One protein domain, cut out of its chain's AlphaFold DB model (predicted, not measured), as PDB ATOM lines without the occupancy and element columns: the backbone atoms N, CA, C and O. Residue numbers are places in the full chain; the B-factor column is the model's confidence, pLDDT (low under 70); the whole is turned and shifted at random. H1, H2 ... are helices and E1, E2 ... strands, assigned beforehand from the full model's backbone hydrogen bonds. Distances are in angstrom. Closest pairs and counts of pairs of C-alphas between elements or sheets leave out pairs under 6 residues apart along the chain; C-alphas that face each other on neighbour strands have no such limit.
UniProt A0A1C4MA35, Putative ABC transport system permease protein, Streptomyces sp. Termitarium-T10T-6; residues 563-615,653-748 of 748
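What this domain is: This is residues 563 to 615 and 653 to 748 of the 748 residues of the protein "Putative ABC transport system permease protein" of Streptomyces sp. Termitarium-T10T-6 (UniProt A0A1C4MA35). With little regular structure, long loops join a three-stranded sheet to the packed helices H2 and H3, while residues 573 to 582, with most of H1, stick out. The 149 printed residues run H1 E1 H2 H3 E2 H4 E3, a mixed class with 54 in named elements; the sheet, E1 E2 E3, is antiparallel. The whole is only just compact, close to loose (radius of gyration of the C-alphas 17.3 A), spanning 48 by 43 by 33 A.

How they stand to each other: Start at H1, residues 568 to 578, which touches no helix. E1, residues 609 to 613, is antiparallel to E2, residues 707 to 714; look at N 611 and O 711, 2.8 A. H2, residues 672 to 679, touches H3, residues 684 to 691, at a steep tilt of 60 degrees, closest at C-alphas 672 and 687, 5.2 A. H4, residues 721 to 726, is not on the sheet. E3, residues 732 to 739, is antiparallel to E2; N 710 and O 736 are 2.9 A apart. Every O i to N i+4 pair is within hydrogen-bond range in H1, H3 and H4; in H2, 3 of 4.

Where its parts are: Find C-alpha 568 at (-5.066, 43.057, 55.346), where H1 begins its 15.3 A. E2 spans 21.5 A; E3 spans 22.4 A, ending at C-alpha 739 (19.308, 38.385, 34.453).

The domain as a whole: Residues 616 to 652 are not printed; C-alphas 615 and 653 are 13.5 A apart. The links H1 to E1 and H3 to E2 are long. pLDDT is under 70 in 23 residues, among them 654 to 665.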
ATOM      1  N   ALA A 563      -7.417  50.941  49.631       63.69
ATOM      2  CA  ALA A 563      -8.118  51.041  50.906       63.69
ATOM      3  C   ALA A 563      -8.102  49.708  51.675       63.69
ATOM      4  O   ALA A 563      -7.694  49.679  52.836       63.69
ATOM      5  N   GLY A 564      -8.433  48.587  51.028       66.50
ATOM      6  CA  GLY A 564      -8.411  47.257  51.638       66.50
ATOM      7  C   GLY A 564      -7.012  46.776  52.016       66.50
ATOM      8  O   GLY A 564      -6.880  45.946  52.916       66.50
ATOM      9  N   LYS A 565      -5.937  47.349  51.448       73.50
ATOM     10  CA  LYS A 565      -4.563  47.093  51.930       73.50
ATOM     11  C   LYS A 565      -4.405  47.423  53.418       73.50
ATOM     12  O   LYS A 565      -3.672  46.721  54.115       73.50
ATOM     13  N   ALA A 566      -5.085  48.459  53.915       74.94
ATOM     14  CA  ALA A 566      -5.058  48.820  55.333       74.94
ATOM     15  C   ALA A 566      -5.758  47.775  56.223       74.94
ATOM     16  O   ALA A 566      -5.427  47.653  57.402       74.94
ATOM     17  N   GLU A 567      -6.672  46.988  55.652       75.56
ATOM     18  CA  GLU A 567      -7.446  45.956  56.348       75.56
ATOM     19  C   GLU A 567      -6.773  44.572  56.313       75.56
ATOM     20  O   GLU A 567      -7.087  43.722  57.146       75.56
ATOM     21  N   LEU A 568      -5.791  44.337  55.430       81.38
ATOM     22  CA  LEU A 568      -5.066  43.057  55.346       81.38
ATOM     23  C   LEU A 568      -4.479  42.572  56.688       81.38
ATOM     24  O   LEU A 568      -4.616  41.384  56.985       81.38
ATOM     25  N   PRO A 569      -3.872  43.423  57.546       83.56
ATOM     26  CA  PRO A 569      -3.407  42.985  58.861       83.56
ATOM     27  C   PRO A 569      -4.531  42.446  59.754       83.56
ATOM     28  O   PRO A 569      -4.304  41.489  60.495       83.56
ATOM     29  N   ARG A 570      -5.736  43.029  59.664       75.94
ATOM     30  CA  ARG A 570      -6.922  42.580  60.408       75.94
ATOM     31  C   ARG A 570      -7.486  41.289  59.827       75.94
ATOM     32  O   ARG A 570      -7.760  40.365  60.585       75.94
ATOM     33  N   ALA A 571      -7.597  41.195  58.502       80.50
ATOM     34  CA  ALA A 571      -8.017  39.967  57.827       80.50
ATOM     35  C   ALA A 571      -7.080  38.795  58.166       80.50
ATOM     36  O   ALA A 571      -7.534  37.689  58.447       80.50
ATOM     37  N   ARG A 572      -5.769  39.052  58.231       82.25
ATOM     38  CA  ARG A 572      -4.775  38.063  58.658       82.25
ATOM     39  C   ARG A 572      -4.979  37.623  60.098       82.25
ATOM     40  O   ARG A 572      -5.023  36.425  60.343       82.25
ATOM     41  N   ALA A 573      -5.130  38.563  61.027       78.00
ATOM     42  CA  ALA A 573      -5.405  38.218  62.416       78.00
ATOM     43  C   ALA A 573      -6.681  37.358  62.530       78.00
ATOM     44  O   ALA A 573      -6.712  36.413  63.312       78.00
ATOM     45  N   ALA A 574      -7.702  37.619  61.702       73.56
ATOM     46  CA  ALA A 574      -8.917  36.802  61.665       73.56
ATOM     47  C   ALA A 574      -8.630  35.377  61.174       73.56
ATOM     48  O   ALA A 574      -9.132  34.411  61.743       73.56
ATOM     49  N   VAL A 575      -7.807  35.230  60.135       79.19
ATOM     50  CA  VAL A 575      -7.371  33.921  59.632       79.19
ATOM     51  C   VAL A 575      -6.567  33.166  60.690       79.19
ATOM     52  O   VAL A 575      -6.882  32.017  60.970       79.19
ATOM     53  N   GLU A 576      -5.583  33.805  61.324       78.75
ATOM     54  CA  GLU A 576      -4.745  33.205  62.376       78.75
ATOM     55  C   GLU A 576      -5.553  32.825  63.629       78.75
ATOM     56  O   GLU A 576      -5.219  31.865  64.322       78.75
ATOM     57  N   GLN A 577      -6.637  33.548  63.918       70.88
ATOM     58  CA  GLN A 577      -7.526  33.253  65.040       70.88
ATOM     59  C   GLN A 577      -8.439  32.046  64.777       70.88
ATOM     60  O   GLN A 577      -8.730  31.281  65.704       70.88
ATOM     61  N   ASN A 578      -8.927  31.901  63.543       67.62
ATOM     62  CA  ASN A 578      -9.946  30.907  63.194       67.62
ATOM     63  C   ASN A 578      -9.360  29.643  62.549       67.62
ATOM     64  O   ASN A 578      -9.990  28.590  62.586       67.62
ATOM     65  N   LEU A 579      -8.145  29.716  62.001       75.62
ATOM     66  CA  LEU A 579      -7.457  28.594  61.371       75.62
ATOM     67  C   LEU A 579      -6.146  28.271  62.105       75.62
ATOM     68  O   LEU A 579      -5.457  29.176  62.573       75.62
ATOM     69  N   PRO A 580      -5.756  26.986  62.198       72.44
ATOM     70  CA  PRO A 580      -4.483  26.578  62.785       72.44
ATOM     71  C   PRO A 580      -3.324  26.909  61.830       72.44
ATOM     72  O   PRO A 580      -2.813  26.043  61.122       72.44
ATOM     73  N   VAL A 581      -2.926  28.180  61.784       74.06
ATOM     74  CA  VAL A 581      -1.809  28.653  60.959       74.06
ATOM     75  C   VAL A 581      -0.495  28.387  61.694       74.06
ATOM     76  O   VAL A 581      -0.269  28.899  62.787       74.06
ATOM     77  N   SER A 582       0.381  27.575  61.103       68.00
ATOM     78  CA  SER A 582       1.698  27.237  61.670       68.00
ATOM     79  C   SER A 582       2.864  27.487  60.706       68.00
ATOM     80  O   SER A 582       3.964  26.998  60.953       68.00
ATOM     81  N   GLY A 583       2.611  28.160  59.578       66.69
ATOM     82  CA  GLY A 583       3.576  28.372  58.493       66.69
ATOM     83  C   GLY A 583       4.105  29.805  58.406       66.69
ATOM     84  O   GLY A 583       3.540  30.723  59.001       66.69
ATOM     85  N   ASP A 584       5.181  29.981  57.637       69.75
ATOM     86  CA  ASP A 584       5.795  31.285  57.386       69.75
ATOM     87  C   ASP A 584       4.868  32.202  56.575       69.75
ATOM     88  O   ASP A 584       4.194  31.778  55.632       69.75
ATOM     89  N   ARG A 585       4.861  33.488  56.935       81.69
ATOM     90  CA  ARG A 585       4.179  34.540  56.179       81.69
ATOM     91  C   ARG A 585       5.045  34.962  54.998       81.69
ATOM     92  O   ARG A 585       6.213  35.280  55.190       81.69
ATOM     93  N   ALA A 586       4.423  35.104  53.833       84.25
ATOM     94  CA  ALA A 586       4.991  35.822  52.703       84.25
ATOM     95  C   ALA A 586       4.056  36.958  52.292       84.25
ATOM     96  O   ALA A 586       2.875  36.732  52.024       84.25
ATOM     97  N   ASP A 587       4.584  38.178  52.254       83.19
ATOM     98  CA  ASP A 587       3.871  39.302  51.660       83.19
ATOM     99  C   ASP A 587       4.156  39.348  50.165       83.19
ATOM    100  O   ASP A 587       5.299  39.199  49.724       83.19
ATOM    101  N   ILE A 588       3.107  39.605  49.390       82.12
ATOM    102  CA  ILE A 588       3.219  39.814  47.955       82.12
ATOM    103  C   ILE A 588       2.817  41.236  47.585       82.12
ATOM    104  O   ILE A 588       1.907  41.839  48.154       82.12
ATOM    105  N   GLY A 589       3.514  41.774  46.601       80.44
ATOM    106  CA  GLY A 589       3.231  43.023  45.932       80.44
ATOM    107  C   GLY A 589       3.067  42.793  44.437       80.44
ATOM    108  O   GLY A 589       3.517  41.792  43.875       80.44
ATOM    109  N   ARG A 590       2.434  43.762  43.787       80.44
ATOM    110  CA  ARG A 590       2.357  43.849  42.330       80.44
ATOM    111  C   ARG A 590       3.241  44.986  41.854       80.44
ATOM    112  O   ARG A 590       3.516  45.924  42.602       80.44
ATOM    113  N   VAL A 591       3.660  44.894  40.603       80.81
ATOM    114  CA  VAL A 591       4.446  45.919  39.927       80.81
ATOM    115  C   VAL A 591       3.769  46.271  38.608       80.81
ATOM    116  O   VAL A 591       3.226  45.407  37.924       80.81
ATOM    117  N   TRP A 592       3.794  47.553  38.269       81.38
ATOM    118  CA  TRP A 592       3.307  48.097  37.010       81.38
ATOM    119  C   TRP A 592       4.220  49.255  36.599       81.38
ATOM    120  O   TRP A 592       4.905  49.851  37.433       81.38
ATOM    121  N   ALA A 593       4.257  49.563  35.306       86.56
ATOM    122  CA  ALA A 593       5.071  50.644  34.770       86.56
ATOM    123  C   ALA A 593       4.158  51.796  34.349       86.56
ATOM    124  O   ALA A 593       3.695  51.803  33.224       86.56
ATOM    125  N   GLY A 594       3.881  52.762  35.229       86.75
ATOM    126  CA  GLY A 594       2.971  53.877  34.931       86.75
ATOM    127  C   GLY A 594       1.861  54.028  35.968       86.75
ATOM    128  O   GLY A 594       2.113  53.879  37.163       86.75
ATOM    129  N   SER A 595       0.637  54.304  35.524       85.88
ATOM    130  CA  SER A 595      -0.565  54.253  36.369       85.88
ATOM    131  C   SER A 595      -1.100  52.827  36.507       85.88
ATOM    132  O   SER A 595      -1.000  52.046  35.565       85.88
ATOM    133  N   ASP A 596      -1.656  52.489  37.673       81.25
ATOM    134  CA  ASP A 596      -2.148  51.137  37.984       81.25
ATOM    135  C   ASP A 596      -3.420  50.811  37.186       81.25
ATOM    136  O   ASP A 596      -4.447  51.479  37.339       81.25
ATOM    137  N   CYS A 597      -3.371  49.767  36.358       76.62
ATOM    138  CA  CYS A 597      -4.518  49.340  35.563       76.62
ATOM    139  C   CYS A 597      -5.695  48.851  36.403       76.62
ATOM    140  O   CYS A 597      -6.821  49.011  35.964       76.62
ATOM    141  N   PHE A 598      -5.497  48.363  37.628       71.69
ATOM    142  CA  PHE A 598      -6.630  48.015  38.493       71.69
ATOM    143  C   PHE A 598      -7.404  49.235  38.992       71.69
ATOM    144  O   PHE A 598      -8.566  49.116  39.372       71.69
ATOM    145  N   VAL A 599      -6.761  50.403  39.007       73.88
ATOM    146  CA  VAL A 599      -7.376  51.659  39.447       73.88
ATOM    147  C   VAL A 599      -7.963  52.426  38.261       73.88
ATOM    148  O   VAL A 599      -8.969  53.107  38.421       73.88
ATOM    149  N   TYR A 600      -7.360  52.304  37.074       74.94
ATOM    150  CA  TYR A 600      -7.693  53.105  35.890       74.94
ATOM    151  C   TYR A 600      -8.045  52.251  34.650       74.94
ATOM    152  O   TYR A 600      -7.713  52.639  33.532       74.94
ATOM    153  N   TYR A 601      -8.689  51.088  34.829       70.06
ATOM    154  CA  TYR A 601      -9.013  50.138  33.742       70.06
ATOM    155  C   TYR A 601     -10.038  50.658  32.718       70.06
ATOM    156  O   TYR A 601     -10.145  50.110  31.624       70.06
ATOM    157  N   GLU A 602     -10.815  51.679  33.078       66.56
ATOM    158  CA  GLU A 602     -11.979  52.150  32.312       66.56
ATOM    159  C   GLU A 602     -11.597  52.970  31.068       66.56
ATOM    160  O   GLU A 602     -12.384  53.082  30.131       66.56
ATOM    161  N   GLU A 603     -10.388  53.534  31.035       68.31
ATOM    162  CA  GLU A 603      -9.909  54.351  29.920       68.31
ATOM    163  C   GLU A 603      -9.005  53.539  28.986       68.31
ATOM    164  O   GLU A 603      -8.019  52.926  29.406       68.31
ATOM    165  N   GLU A 604      -9.297  53.582  27.684       65.81
ATOM    166  CA  GLU A 604      -8.474  52.935  26.664       65.81
ATOM    167  C   GLU A 604      -7.064  53.555  26.646       65.81
ATOM    168  O   GLU A 604      -6.893  54.746  26.385       65.81
ATOM    169  N   ASN A 605      -6.037  52.746  26.932       67.88
ATOM    170  CA  ASN A 605      -4.663  53.208  27.182       67.88
ATOM    171  C   ASN A 605      -4.545  54.192  28.367       67.88
ATOM    172  O   ASN A 605      -3.674  55.058  28.364       67.88
ATOM    173  N   GLY A 606      -5.406  54.078  29.378       71.69
ATOM    174  CA  GLY A 606      -5.392  54.939  30.564       71.69
ATOM    175  C   GLY A 606      -4.369  54.545  31.630       71.69
ATOM    176  O   GLY A 606      -4.198  55.270  32.606       71.69
ATOM    177  N   CYS A 607      -3.690  53.410  31.476       80.44
ATOM    178  CA  CYS A 607      -2.818  52.838  32.495       80.44
ATOM    179  C   CYS A 607      -1.584  52.172  31.883       80.44
ATOM    180  O   CYS A 607      -1.543  51.856  30.693       80.44
ATOM    181  N   GLY A 608      -0.558  51.992  32.707       84.69
ATOM    182  CA  GLY A 608       0.722  51.451  32.292       84.69
ATOM    183  C   GLY A 608       0.852  49.959  32.571       84.69
ATOM    184  O   GLY A 608       0.325  49.450  33.558       84.69
ATOM    185  N   THR A 609       1.577  49.242  31.714       83.62
ATOM    186  CA  THR A 609       1.689  47.777  31.786       83.62
ATOM    187  C   THR A 609       3.135  47.330  31.928       83.62
ATOM    188  O   THR A 609       4.056  47.979  31.431       83.62
ATOM    189  N   LEU A 610       3.345  46.211  32.621       86.75
ATOM    190  CA  LEU A 610       4.638  45.540  32.686       86.75
ATOM    191  C   LEU A 610       4.440  44.079  32.297       86.75
ATOM    192  O   LEU A 610       3.890  43.298  33.062       86.75
ATOM    193  N   GLU A 611       4.881  43.724  31.100       86.38
ATOM    194  CA  GLU A 611       4.647  42.415  30.508       86.38
ATOM    195  C   GLU A 611       5.945  41.606  30.468       86.38
ATOM    196  O   GLU A 611       6.972  42.063  29.953       86.38
ATOM    197  N   LEU A 612       5.885  40.376  30.977       87.56
ATOM    198  CA  LEU A 612       6.920  39.379  30.747       87.56
ATOM    199  C   LEU A 612       6.751  38.813  29.329       87.56
ATOM    200  O   LEU A 612       5.790  38.100  29.039       87.56
ATOM    201  N   VAL A 613       7.684  39.134  28.434       88.75
ATOM    202  CA  VAL A 613       7.600  38.744  27.025       88.75
ATOM    203  C   VAL A 613       8.159  37.341  26.850       88.75
ATOM    204  O   VAL A 613       9.338  37.087  27.104       88.75
ATOM    205  N   LYS A 614       7.319  36.426  26.362       88.75
ATOM    206  CA  LYS A 614       7.745  35.066  26.031       88.75
ATOM    207  C   LYS A 614       8.585  35.089  24.748       88.75
ATOM    208  O   LYS A 614       8.110  35.608  23.731       88.75
ATOM    209  N   PRO A 615       9.815  34.547  24.748       89.56
ATOM    210  CA  PRO A 615      10.619  34.470  23.539       89.56
ATOM    211  C   PRO A 615       9.910  33.677  22.436       89.56
ATOM    212  O   PRO A 615       9.138  32.754  22.692       89.56
ATOM    213  N   GLU A 653      -0.469  28.978  28.565       71.19
ATOM    214  CA  GLU A 653      -1.243  29.151  27.336       71.19
ATOM    215  C   GLU A 653      -2.708  28.735  27.520       71.19
ATOM    216  O   GLU A 653      -3.605  29.333  26.926       71.19
ATOM    217  N   ASN A 654      -2.971  27.695  28.311       57.22
ATOM    218  CA  ASN A 654      -4.319  27.139  28.472       57.22
ATOM    219  C   ASN A 654      -5.047  27.654  29.722       57.22
ATOM    220  O   ASN A 654      -6.271  27.570  29.769       57.22
ATOM    221  N   PHE A 655      -4.315  28.192  30.703       56.16
ATOM    222  CA  PHE A 655      -4.860  28.702  31.958       56.16
ATOM    223  C   PHE A 655      -4.128  29.977  32.398       56.16
ATOM    224  O   PHE A 655      -2.922  29.979  32.625       56.16
ATOM    225  N   THR A 656      -4.879  31.063  32.577       52.81
ATOM    226  CA  THR A 656      -4.432  32.319  33.208       52.81
ATOM    227  C   THR A 656      -5.166  32.518  34.535       52.81
ATOM    228  O   THR A 656      -5.705  33.580  34.817       52.81
ATOM    229  N   MET A 657      -5.232  31.485  35.376       50.25
ATOM    230  CA  MET A 657      -5.685  31.665  36.757       50.25
ATOM    231  C   MET A 657      -4.471  31.903  37.640       50.25
ATOM    232  O   MET A 657      -3.783  30.969  38.039       50.25
ATOM    233  N   THR A 658      -4.195  33.170  37.934       56.50
ATOM    234  CA  THR A 658      -3.198  33.522  38.943       56.50
ATOM    235  C   THR A 658      -3.899  33.669  40.288       56.50
ATOM    236  O   THR A 658      -4.821  34.468  40.441       56.50
ATOM    237  N   SER A 659      -3.447  32.921  41.292       58.00
ATOM    238  CA  SER A 659      -3.982  32.954  42.666       58.00
ATOM    239  C   SER A 659      -3.874  34.321  43.353       58.00
ATOM    240  O   SER A 659      -4.401  34.508  44.446       58.00
ATOM    241  N   PHE A 660      -3.206  35.278  42.708       65.38
ATOM    242  CA  PHE A 660      -2.894  36.608  43.221       65.38
ATOM    243  C   PHE A 660      -3.432  37.751  42.353       65.38
ATOM    244  O   PHE A 660      -3.072  38.900  42.590       65.38
ATOM    245  N   ASN A 661      -4.297  37.455  41.373       57.69
ATOM    246  CA  ASN A 661      -4.982  38.466  40.557       57.69
ATOM    247  C   ASN A 661      -4.004  39.513  39.966       57.69
ATOM    248  O   ASN A 661      -4.119  40.722  40.189       57.69
ATOM    249  N   ILE A 662      -2.956  39.018  39.296       56.34
ATOM    250  CA  ILE A 662      -1.842  39.817  38.746       56.34
ATOM    251  C   ILE A 662      -1.990  40.117  37.243       56.34
ATOM    252  O   ILE A 662      -0.999  40.420  36.577       56.34
ATOM    253  N   ASP A 663      -3.212  40.029  36.706       57.56
ATOM    254  CA  ASP A 663      -3.520  40.145  35.271       57.56
ATOM    255  C   ASP A 663      -2.584  39.294  34.381       57.56
ATOM    256  O   ASP A 663      -2.023  38.274  34.797       57.56
ATOM    257  N   SER A 664      -2.412  39.701  33.123       56.28
ATOM    258  CA  SER A 664      -1.515  39.113  32.126       56.28
ATOM    259  C   SER A 664      -0.022  39.357  32.392       56.28
ATOM    260  O   SER A 664       0.810  38.864  31.633       56.28
ATOM    261  N   ASN A 665       0.338  40.094  33.449       68.56
ATOM    262  CA  ASN A 665       1.710  40.556  33.680       68.56
ATOM    263  C   ASN A 665       2.636  39.454  34.219       68.56
ATOM    264  O   ASN A 665       3.846  39.546  34.030       68.56
ATOM    265  N   LYS A 666       2.087  38.397  34.845       77.44
ATOM    266  CA  LYS A 666       2.818  37.192  35.318       77.44
ATOM    267  C   LYS A 666       4.003  37.486  36.267       77.44
ATOM    268  O   LYS A 666       4.884  36.646  36.429       77.44
ATOM    269  N   ILE A 667       4.024  38.657  36.909       83.75
ATOM    270  CA  ILE A 667       5.103  39.117  37.796       83.75
ATOM    271  C   ILE A 667       4.530  39.437  39.180       83.75
ATOM    272  O   ILE A 667       3.531  40.144  39.304       83.75
ATOM    273  N   VAL A 668       5.205  38.949  40.221       85.00
ATOM    274  CA  VAL A 668       4.929  39.262  41.631       85.00
ATOM    275  C   VAL A 668       6.205  39.753  42.306       85.00
ATOM    276  O   VAL A 668       7.307  39.360  41.928       85.00
ATOM    277  N   VAL A 669       6.056  40.604  43.315       85.94
ATOM    278  CA  VAL A 669       7.156  41.087  44.155       85.94
ATOM    279  C   VAL A 669       6.985  40.481  45.541       85.94
ATOM    280  O   VAL A 669       5.934  40.644  46.142       85.94
ATOM    281  N   GLY A 670       7.993  39.793  46.059       85.69
ATOM    282  CA  GLY A 670       7.943  39.180  47.385       85.69
ATOM    283  C   GLY A 670       9.342  38.893  47.909       85.69
ATOM    284  O   GLY A 670      10.328  39.046  47.186       85.69
ATOM    285  N   ASP A 671       9.426  38.504  49.175       83.88
ATOM    286  CA  ASP A 671      10.673  38.073  49.800       83.88
ATOM    287  C   ASP A 671      10.923  36.566  49.598       83.88
ATOM    288  O   ASP A 671      10.150  35.850  48.956       83.88
ATOM    289  N   ALA A 672      12.034  36.064  50.145       85.94
ATOM    290  CA  ALA A 672      12.384  34.649  50.047       85.94
ATOM    291  C   ALA A 672      11.350  33.720  50.715       85.94
ATOM    292  O   ALA A 672      11.269  32.552  50.334       85.94
ATOM    293  N   ALA A 673      10.529  34.216  51.651       85.81
ATOM    294  CA  ALA A 673       9.480  33.412  52.271       85.81
ATOM    295  C   ALA A 673       8.380  33.045  51.264       85.81
ATOM    296  O   ALA A 673       7.731  32.011  51.417       85.81
ATOM    297  N   LEU A 674       8.188  33.825  50.191       84.44
ATOM    298  CA  LEU A 674       7.259  33.469  49.113       84.44
ATOM    299  C   LEU A 674       7.695  32.195  48.378       84.44
ATOM    300  O   LEU A 674       6.852  31.378  47.994       84.44
ATOM    301  N   LEU A 675       9.007  32.005  48.210       85.94
ATOM    302  CA  LEU A 675       9.554  30.818  47.557       85.94
ATOM    303  C   LEU A 675       9.207  29.559  48.354       85.94
ATOM    304  O   LEU A 675       8.748  28.581  47.772       85.94
ATOM    305  N   THR A 676       9.344  29.592  49.678       83.31
ATOM    306  CA  THR A 676       9.098  28.429  50.541       83.31
ATOM    307  C   THR A 676       7.615  28.214  50.858       83.31
ATOM    308  O   THR A 676       7.160  27.071  50.875       83.31
ATOM    309  N   SER A 677       6.839  29.282  51.062       77.69
ATOM    310  CA  SER A 677       5.426  29.200  51.475       77.69
ATOM    311  C   SER A 677       4.460  28.909  50.320       77.69
ATOM    312  O   SER A 677       3.585  28.053  50.459       77.69
ATOM    313  N   TYR A 678       4.615  29.580  49.172       77.12
ATOM    314  CA  TYR A 678       3.722  29.419  48.020       77.12
ATOM    315  C   TYR A 678       4.242  28.354  47.052       77.12
ATOM    316  O   TYR A 678       3.534  27.386  46.766       77.12
ATOM    317  N   VAL A 679       5.488  28.512  46.594       77.44
ATOM    318  CA  VAL A 679       6.090  27.677  45.535       77.44
ATOM    319  C   VAL A 679       6.710  26.386  46.089       77.44
ATOM    320  O   VAL A 679       6.934  25.435  45.344       77.44
ATOM    321  N   LYS A 680       6.979  26.325  47.403       81.31
ATOM    322  CA  LYS A 680       7.767  25.263  48.062       81.31
ATOM    323  C   LYS A 680       9.156  25.050  47.437       81.31
ATOM    324  O   LYS A 680       9.686  23.940  47.449       81.31
ATOM    325  N   LEU A 681       9.755  26.119  46.915       86.00
ATOM    326  CA  LEU A 681      11.135  26.160  46.446       86.00
ATOM    327  C   LEU A 681      12.073  26.380  47.641       86.00
ATOM    328  O   LEU A 681      12.319  27.514  48.050       86.00
ATOM    329  N   ASP A 682      12.598  25.286  48.193       84.12
ATOM    330  CA  ASP A 682      13.629  25.297  49.241       84.12
ATOM    331  C   ASP A 682      15.031  25.233  48.613       84.12
ATOM    332  O   ASP A 682      15.699  24.198  48.597       84.12
ATOM    333  N   ASP A 683      15.432  26.343  47.993       89.06
ATOM    334  CA  ASP A 683      16.727  26.481  47.328       89.06
ATOM    335  C   ASP A 683      17.491  27.706  47.864       89.06
ATOM    336  O   ASP A 683      17.128  28.853  47.566       89.06
ATOM    337  N   PRO A 684      18.589  27.495  48.618       89.00
ATOM    338  CA  PRO A 684      19.410  28.581  49.136       89.00
ATOM    339  C   PRO A 684      19.987  29.494  48.047       89.00
ATOM    340  O   PRO A 684      20.219  30.674  48.313       89.00
ATOM    341  N   ALA A 685      20.221  28.988  46.830       90.62
ATOM    342  CA  ALA A 685      20.719  29.796  45.719       90.62
ATOM    343  C   ALA A 685      19.639  30.744  45.180       90.62
ATOM    344  O   ALA A 685      19.947  31.903  44.905       90.62
ATOM    345  N   ALA A 686      18.382  30.296  45.109       90.56
ATOM    346  CA  ALA A 686      17.245  31.136  44.729       90.56
ATOM    347  C   ALA A 686      16.985  32.235  45.771       90.56
ATOM    348  O   ALA A 686      16.823  33.405  45.426       90.56
ATOM    349  N   ALA A 687      17.018  31.876  47.060       89.19
ATOM    350  CA  ALA A 687      16.875  32.836  48.154       89.19
ATOM    351  C   ALA A 687      18.015  33.869  48.160       89.19
ATOM    352  O   ALA A 687      17.776  35.066  48.330       89.19
ATOM    353  N   LYS A 688      19.255  33.423  47.915       91.56
ATOM    354  CA  LYS A 688      20.417  34.304  47.772       91.56
ATOM    355  C   LYS A 688      20.300  35.212  46.544       91.56
ATOM    356  O   LYS A 688      20.597  36.396  46.660       91.56
ATOM    357  N   ALA A 689      19.830  34.694  45.409       90.62
ATOM    358  CA  ALA A 689      19.608  35.482  44.200       90.62
ATOM    359  C   ALA A 689      18.609  36.621  44.451       90.62
ATOM    360  O   ALA A 689      18.926  37.769  44.139       90.62
ATOM    361  N   LEU A 690      17.471  36.341  45.105       89.31
ATOM    362  CA  LEU A 690      16.520  37.386  45.509       89.31
ATOM    363  C   LEU A 690      17.158  38.410  46.453       89.31
ATOM    364  O   LEU A 690      16.970  39.611  46.264       89.31
ATOM    365  N   ALA A 691      17.937  37.959  47.442       87.69
ATOM    366  CA  ALA A 691      18.624  38.847  48.382       87.69
ATOM    367  C   ALA A 691      19.669  39.754  47.700       87.69
ATOM    368  O   ALA A 691      19.894  40.879  48.142       87.69
ATOM    369  N   GLU A 692      20.282  39.288  46.610       90.44
ATOM    370  CA  GLU A 692      21.217  40.047  45.769       90.44
ATOM    371  C   GLU A 692      20.507  40.908  44.699       90.44
ATOM    372  O   GLU A 692      21.172  41.585  43.917       90.44
ATOM    373  N   GLY A 693      19.168  40.914  44.662       88.44
ATOM    374  CA  GLY A 693      18.361  41.699  43.719       88.44
ATOM    375  C   GLY A 693      18.166  41.050  42.343       88.44
ATOM    376  O   GLY A 693      17.691  41.705  41.418       88.44
ATOM    377  N   THR A 694      18.523  39.773  42.193       92.44
ATOM    378  CA  THR A 694      18.287  38.982  40.977       92.44
ATOM    379  C   THR A 694      16.909  38.307  41.062       92.44
ATOM    380  O   THR A 694      16.695  37.505  41.973       92.44
ATOM    381  N   PRO A 695      15.960  38.581  40.144       92.06
ATOM    382  CA  PRO A 695      14.636  37.961  40.175       92.06
ATOM    383  C   PRO A 695      14.696  36.441  39.987       92.06
ATOM    384  O   PRO A 695      15.562  35.927  39.278       92.06
ATOM    385  N   VAL A 696      13.735  35.727  40.573       92.19
ATOM    386  CA  VAL A 696      13.569  34.278  40.391       92.19
ATOM    387  C   VAL A 696      12.484  34.026  39.354       92.19
ATOM    388  O   VAL A 696      11.340  34.446  39.522       92.19
ATOM    389  N   LEU A 697      12.841  33.324  38.284       91.38
ATOM    390  CA  LEU A 697      11.922  32.890  37.246       91.38
ATOM    391  C   LEU A 697      11.509  31.441  37.499       91.38
ATOM    392  O   LEU A 697      12.344  30.541  37.445       91.38
ATOM    393  N   LEU A 698      10.215  31.221  37.728       88.62
ATOM    394  CA  LEU A 698       9.656  29.884  37.948       88.62
ATOM    395  C   LEU A 698       9.459  29.112  36.642       88.62
ATOM    396  O   LEU A 698       9.706  27.913  36.586       88.62
ATOM    397  N   ASN A 699       9.065  29.814  35.577       89.19
ATOM    398  CA  ASN A 699       8.830  29.219  34.269       89.19
ATOM    399  C   ASN A 699       9.970  29.547  33.300       89.19
ATOM    400  O   ASN A 699      10.029  30.633  32.719       89.19
ATOM    401  N   SER A 700      10.851  28.572  33.081       90.38
ATOM    402  CA  SER A 700      12.024  28.684  32.210       90.38
ATOM    403  C   SER A 700      11.708  29.034  30.752       90.38
ATOM    404  O   SER A 700      12.567  29.593  30.070       90.38
ATOM    405  N   SER A 701      10.480  28.803  30.266       90.38
ATOM    406  CA  SER A 701      10.089  29.136  28.884       90.38
ATOM    407  C   SER A 701      10.105  30.631  28.591       90.38
ATOM    408  O   SER A 701      10.046  31.014  27.425       90.38
ATOM    409  N   TYR A 702      10.221  31.472  29.615       90.00
ATOM    410  CA  TYR A 702      10.378  32.915  29.483       90.00
ATOM    411  C   TYR A 702      11.832  33.395  29.443       90.00
ATOM    412  O   TYR A 702      12.077  34.533  29.040       90.00
ATOM    413  N   ALA A 703      12.791  32.553  29.831       91.94
ATOM    414  CA  ALA A 703      14.204  32.900  29.811       91.94
ATOM    415  C   ALA A 703      14.873  32.459  28.508       91.94
ATOM    416  O   ALA A 703      14.630  31.371  27.991       91.94
ATOM    417  N   LYS A 704      15.800  33.282  28.024       90.75
ATOM    418  CA  LYS A 704      16.765  32.935  26.987       90.75
ATOM    419  C   LYS A 704      18.158  33.246  27.521       90.75
ATOM    420  O   LYS A 704      18.414  34.367  27.937       90.75
ATOM    421  N   ASP A 705      19.026  32.237  27.568       87.88
ATOM    422  CA  ASP A 705      20.400  32.354  28.086       87.88
ATOM    423  C   ASP A 705      20.491  32.913  29.529       87.88
ATOM    424  O   ASP A 705      21.457  33.576  29.898       87.88
ATOM    425  N   GLY A 706      19.483  32.623  30.366       88.00
ATOM    426  CA  GLY A 706      19.402  33.106  31.752       88.00
ATOM    427  C   GLY A 706      18.870  34.537  31.902       88.00
ATOM    428  O   GLY A 706      18.919  35.095  32.999       88.00
ATOM    429  N   GLU A 707      18.351  35.125  30.823       93.19
ATOM    430  CA  GLU A 707      17.774  36.468  30.810       93.19
ATOM    431  C   GLU A 707      16.304  36.439  30.381       93.19
ATOM    432  O   GLU A 707      15.917  35.698  29.476       93.19
ATOM    433  N   VAL A 708      15.469  37.256  31.023       93.62
ATOM    434  CA  VAL A 708      14.072  37.484  30.624       93.62
ATOM    435  C   VAL A 708      13.928  38.827  29.938       93.62
ATOM    436  O   VAL A 708      14.658  39.768  30.244       93.62
ATOM    437  N   THR A 709      12.959  38.930  29.033       93.12
ATOM    438  CA  THR A 709      12.611  40.201  28.393       93.12
ATOM    439  C   THR A 709      11.377  40.789  29.065       93.12
ATOM    440  O   THR A 709      10.316  40.167  29.064       93.12
ATOM    441  N   LEU A 710      11.511  41.990  29.620       91.38
ATOM    442  CA  LEU A 710      10.392  42.772  30.133       91.38
ATOM    443  C   LEU A 710      10.050  43.888  29.161       91.38
ATOM    444  O   LEU A 710      10.929  44.614  28.698       91.38
ATOM    445  N   LYS A 711       8.760  44.053  28.890       91.38
ATOM    446  CA  LYS A 711       8.223  45.185  28.145       91.38
ATOM    447  C   LYS A 711       7.420  46.054  29.102       91.38
ATOM    448  O   LYS A 711       6.407  45.617  29.636       91.38
ATOM    449  N   ALA A 712       7.881  47.279  29.312       89.94
ATOM    450  CA  ALA A 712       7.253  48.240  30.206       89.94
ATOM    451  C   ALA A 712       6.627  49.364  29.377       89.94
ATOM    452  O   ALA A 712       7.332  50.096  28.684       89.94
ATOM    453  N   ALA A 713       5.308  49.509  29.420       89.00
ATOM    454  CA  ALA A 713       4.599  50.616  28.793       89.00
ATOM    455  C   ALA A 713       4.285  51.679  29.849       89.00
ATOM    456  O   ALA A 713       3.256  51.600  30.508       89.00
ATOM    457  N   HIS A 714       5.160  52.680  29.982       88.38
ATOM    458  CA  HIS A 714       5.027  53.792  30.925       88.38
ATOM    459  C   HIS A 714       3.932  54.766  30.496       88.38
ATOM    460  O   HIS A 714       4.207  55.825  29.924       88.38
ATOM    461  N   ILE A 715       2.687  54.397  30.763       86.69
ATOM    462  CA  ILE A 715       1.498  55.193  30.470       86.69
ATOM    463  C   ILE A 715       0.909  55.680  31.793       86.69
ATOM    464  O   ILE A 715       0.770  54.908  32.740       86.69
ATOM    465  N   TYR A 716       0.601  56.971  31.873       85.25
ATOM    466  CA  TYR A 716       0.129  57.613  33.097       85.25
ATOM    467  C   TYR A 716      -1.236  58.229  32.846       85.25
ATOM    468  O   TYR A 716      -1.376  59.024  31.917       85.25
ATOM    469  N   ASN A 717      -2.204  57.881  33.687       83.00
ATOM    470  CA  ASN A 717      -3.511  58.507  33.679       83.00
ATOM    471  C   ASN A 717      -3.382  59.973  34.111       83.00
ATOM    472  O   ASN A 717      -2.645  60.280  35.052       83.00
ATOM    473  N   ASP A 718      -4.143  60.878  33.499       80.88
ATOM    474  CA  ASP A 718      -4.156  62.292  33.896       80.88
ATOM    475  C   ASP A 718      -4.683  62.495  35.332       80.88
ATOM    476  O   ASP A 718      -4.324  63.468  36.006       80.88
ATOM    477  N   ARG A 719      -5.497  61.556  35.837       81.06
ATOM    478  CA  ARG A 719      -5.988  61.535  37.224       81.06
ATOM    479  C   ARG A 719      -4.896  61.147  38.233       81.06
ATOM    480  O   ARG A 719      -4.960  61.565  39.390       81.06
ATOM    481  N   ASP A 720      -3.849  60.441  37.806       81.12
ATOM    482  CA  ASP A 720      -2.755  59.957  38.658       81.12
ATOM    483  C   ASP A 720      -1.633  60.997  38.819       81.12
ATOM    484  O   ASP A 720      -0.480  60.810  38.417       81.12
ATOM    485  N   LYS A 721      -1.972  62.136  39.432       81.56
ATOM    486  CA  LYS A 721      -1.041  63.267  39.605       81.56
ATOM    487  C   LYS A 721       0.232  62.880  40.359       81.56
ATOM    488  O   LYS A 721       1.308  63.363  40.028       81.56
ATOM    489  N   LYS A 722       0.123  61.967  41.331       81.50
ATOM    490  CA  LYS A 722       1.243  61.542  42.179       81.50
ATOM    491  C   LYS A 722       2.307  60.777  41.388       81.50
ATOM    492  O   LYS A 722       3.481  61.123  41.482       81.50
ATOM    493  N   ASN A 723       1.928  59.765  40.600       77.44
ATOM    494  CA  ASN A 723       2.910  59.063  39.763       77.44
ATOM    495  C   ASN A 723       3.380  59.938  38.595       77.44
ATOM    496  O   ASN A 723       4.543  59.862  38.197       77.44
ATOM    497  N   ARG A 724       2.509  60.817  38.082       78.56
ATOM    498  CA  ARG A 724       2.851  61.767  37.017       78.56
ATOM    499  C   ARG A 724       3.934  62.766  37.433       78.56
ATOM    500  O   ARG A 724       4.812  63.067  36.630       78.56
ATOM    501  N   GLU A 725       3.894  63.254  38.672       82.12
ATOM    502  CA  GLU A 725       4.917  64.141  39.246       82.12
ATOM    503  C   GLU A 725       6.286  63.459  39.372       82.12
ATOM    504  O   GLU A 725       7.314  64.091  39.128       82.12
ATOM    505  N   LEU A 726       6.308  62.166  39.709       80.62
ATOM    506  CA  LEU A 726       7.538  61.377  39.832       80.62
ATOM    507  C   LEU A 726       8.184  61.067  38.473       80.62
ATOM    508  O   LEU A 726       9.398  60.870  38.398       80.62
ATOM    509  N   HIS A 727       7.392  61.052  37.396       78.06
ATOM    510  CA  HIS A 727       7.834  60.682  36.051       78.06
ATOM    511  C   HIS A 727       7.355  61.687  34.983       78.06
ATOM    512  O   HIS A 727       6.500  61.365  34.148       78.06
ATOM    513  N   PRO A 728       7.912  62.916  34.966       68.88
ATOM    514  CA  PRO A 728       7.552  63.926  33.978       68.88
ATOM    515  C   PRO A 728       8.069  63.521  32.589       68.88
ATOM    516  O   PRO A 728       9.271  63.498  32.334       68.88
ATOM    517  N   GLY A 729       7.164  63.198  31.663       73.62
ATOM    518  CA  GLY A 729       7.545  62.771  30.315       73.62
ATOM    519  C   GLY A 729       6.368  62.355  29.437       73.62
ATOM    520  O   GLY A 729       5.230  62.241  29.895       73.62
ATOM    521  N   LYS A 730       6.618  62.139  28.145       79.06
ATOM    522  CA  LYS A 730       5.630  61.497  27.260       79.06
ATOM    523  C   LYS A 730       5.530  60.001  27.597       79.06
ATOM    524  O   LYS A 730       6.502  59.469  28.128       79.06
ATOM    525  N   PRO A 731       4.410  59.327  27.286       81.62
ATOM    526  CA  PRO A 731       4.345  57.877  27.383       81.62
ATOM    527  C   PRO A 731       5.453  57.227  26.552       81.62
ATOM    528  O   PRO A 731       5.678  57.617  25.404       81.62
ATOM    529  N   VAL A 732       6.159  56.261  27.135       88.00
ATOM    530  CA  VAL A 732       7.240  55.525  26.467       88.00
ATOM    531  C   VAL A 732       7.060  54.042  26.737       88.00
ATOM    532  O   VAL A 732       6.777  53.637  27.859       88.00
ATOM    533  N   THR A 733       7.245  53.225  25.707       88.19
ATOM    534  CA  THR A 733       7.415  51.783  25.880       88.19
ATOM    535  C   THR A 733       8.897  51.458  25.837       88.19
ATOM    536  O   THR A 733       9.565  51.763  24.849       88.19
ATOM    537  N   THR A 734       9.410  50.850  26.898       90.19
ATOM    538  CA  THR A 734      10.775  50.332  26.968       90.19
ATOM    539  C   THR A 734      10.750  48.811  26.925       90.19
ATOM    540  O   THR A 734       9.746  48.153  27.210       90.19
ATOM    541  N   THR A 735      11.856  48.227  26.480       91.75
ATOM    542  CA  THR A 735      12.064  46.782  26.516       91.75
ATOM    543  C   THR A 735      13.453  46.541  27.062       91.75
ATOM    544  O   THR A 735      14.425  47.053  26.510       91.75
ATOM    545  N   GLU A 736      13.533  45.798  28.156       91.06
ATOM    546  CA  GLU A 736      14.772  45.558  28.886       91.06
ATOM    547  C   GLU A 736      14.983  44.061  29.096       91.06
ATOM    548  O   GLU A 736      14.029  43.285  29.192       91.06
ATOM    549  N   GLN A 737      16.251  43.658  29.143       92.62
ATOM    550  CA  GLN A 737      16.650  42.297  29.477       92.62
ATOM    551  C   GLN A 737      17.191  42.270  30.900       92.62
ATOM    552  O   GLN A 737      18.024  43.097  31.274       92.62
ATOM    553  N   LEU A 738      16.706  41.321  31.692       92.50
ATOM    554  CA  LEU A 738      17.091  41.153  33.085       92.50
ATOM    555  C   LEU A 738      17.635  39.752  33.298       92.50
ATOM    556  O   LEU A 738      17.001  38.771  32.912       92.50
ATOM    557  N   LYS A 739      18.782  39.662  33.970       94.12
ATOM    558  CA  LYS A 739      19.308  38.385  34.453       94.12
ATOM    559  C   LYS A 739      18.408  37.844  35.548       94.12
ATOM    560  O   LYS A 739      18.014  38.590  36.439       94.12
ATOM    561  N   VAL A 740      18.123  36.550  35.485       94.06
ATOM    562  CA  VAL A 740      17.261  35.869  36.449       94.06
ATOM    563  C   VAL A 740      17.903  34.588  36.954       94.06
ATOM    564  O   VAL A 740      18.674  33.927  36.258       94.06
ATOM    565  N   TYR A 741      17.531  34.207  38.168       94.19
ATOM    566  CA  TYR A 741      17.693  32.842  38.629       94.19
ATOM    567  C   TYR A 741      16.570  31.997  38.029       94.19
ATOM    568  O   TYR A 741      15.404  32.199  38.360       94.19
ATOM    569  N   VAL A 742      16.900  31.070  37.133       93.00
ATOM    570  CA  VAL A 742      15.906  30.162  36.548       93.00
ATOM    571  C   VAL A 742      15.736  28.971  37.483       93.00
ATOM    572  O   VAL A 742      16.660  28.173  37.649       93.00
ATOM    573  N   ALA A 743      14.568  28.867  38.113       90.62
ATOM    574  CA  ALA A 743      14.222  27.721  38.937       90.62
ATOM    575  C   ALA A 743      14.047  26.460  38.065       90.62
ATOM    576  O   ALA A 743      13.807  26.561  36.859       90.62
ATOM    577  N   PRO A 744      14.150  25.258  38.656       89.81
ATOM    578  CA  PRO A 744      13.848  24.020  37.947       89.81
ATOM    579  C   PRO A 744      12.436  24.002  37.339       89.81
ATOM    580  O   PRO A 744      11.477  24.435  37.974       89.81
ATOM    581  N   ASP A 745      12.302  23.413  36.149       86.25
ATOM    582  CA  ASP A 745      11.063  23.395  35.351       86.25
ATOM    583  C   ASP A 745       9.823  22.838  36.067       86.25
ATOM    584  O   ASP A 745       8.707  23.123  35.645       86.25
ATOM    585  N   HIS A 746       9.972  22.033  37.122       83.62
ATOM    586  CA  HIS A 746       8.825  21.493  37.862       83.62
ATOM    587  C   HIS A 746       8.127  22.526  38.761       83.62
ATOM    588  O   HIS A 746       7.100  22.195  39.348       83.62
ATOM    589  N   TYR A 747       8.688  23.732  38.891       81.62
ATOM    590  CA  TYR A 747       8.070  24.872  39.578       81.62
ATOM    591  C   TYR A 747       7.335  25.836  38.629       81.62
ATOM    592  O   TYR A 747       6.734  26.798  39.111       81.62
ATOM    593  N   ALA A 748       7.415  25.604  37.313       78.62
ATOM    594  CA  ALA A 748       6.665  26.325  36.285       78.62
ATOM    595  C   ALA A 748       5.185  25.933  36.304       78.62
ATOM    596  O   ALA A 748       4.356  26.843  36.069       78.62
TER     597      ALA A 748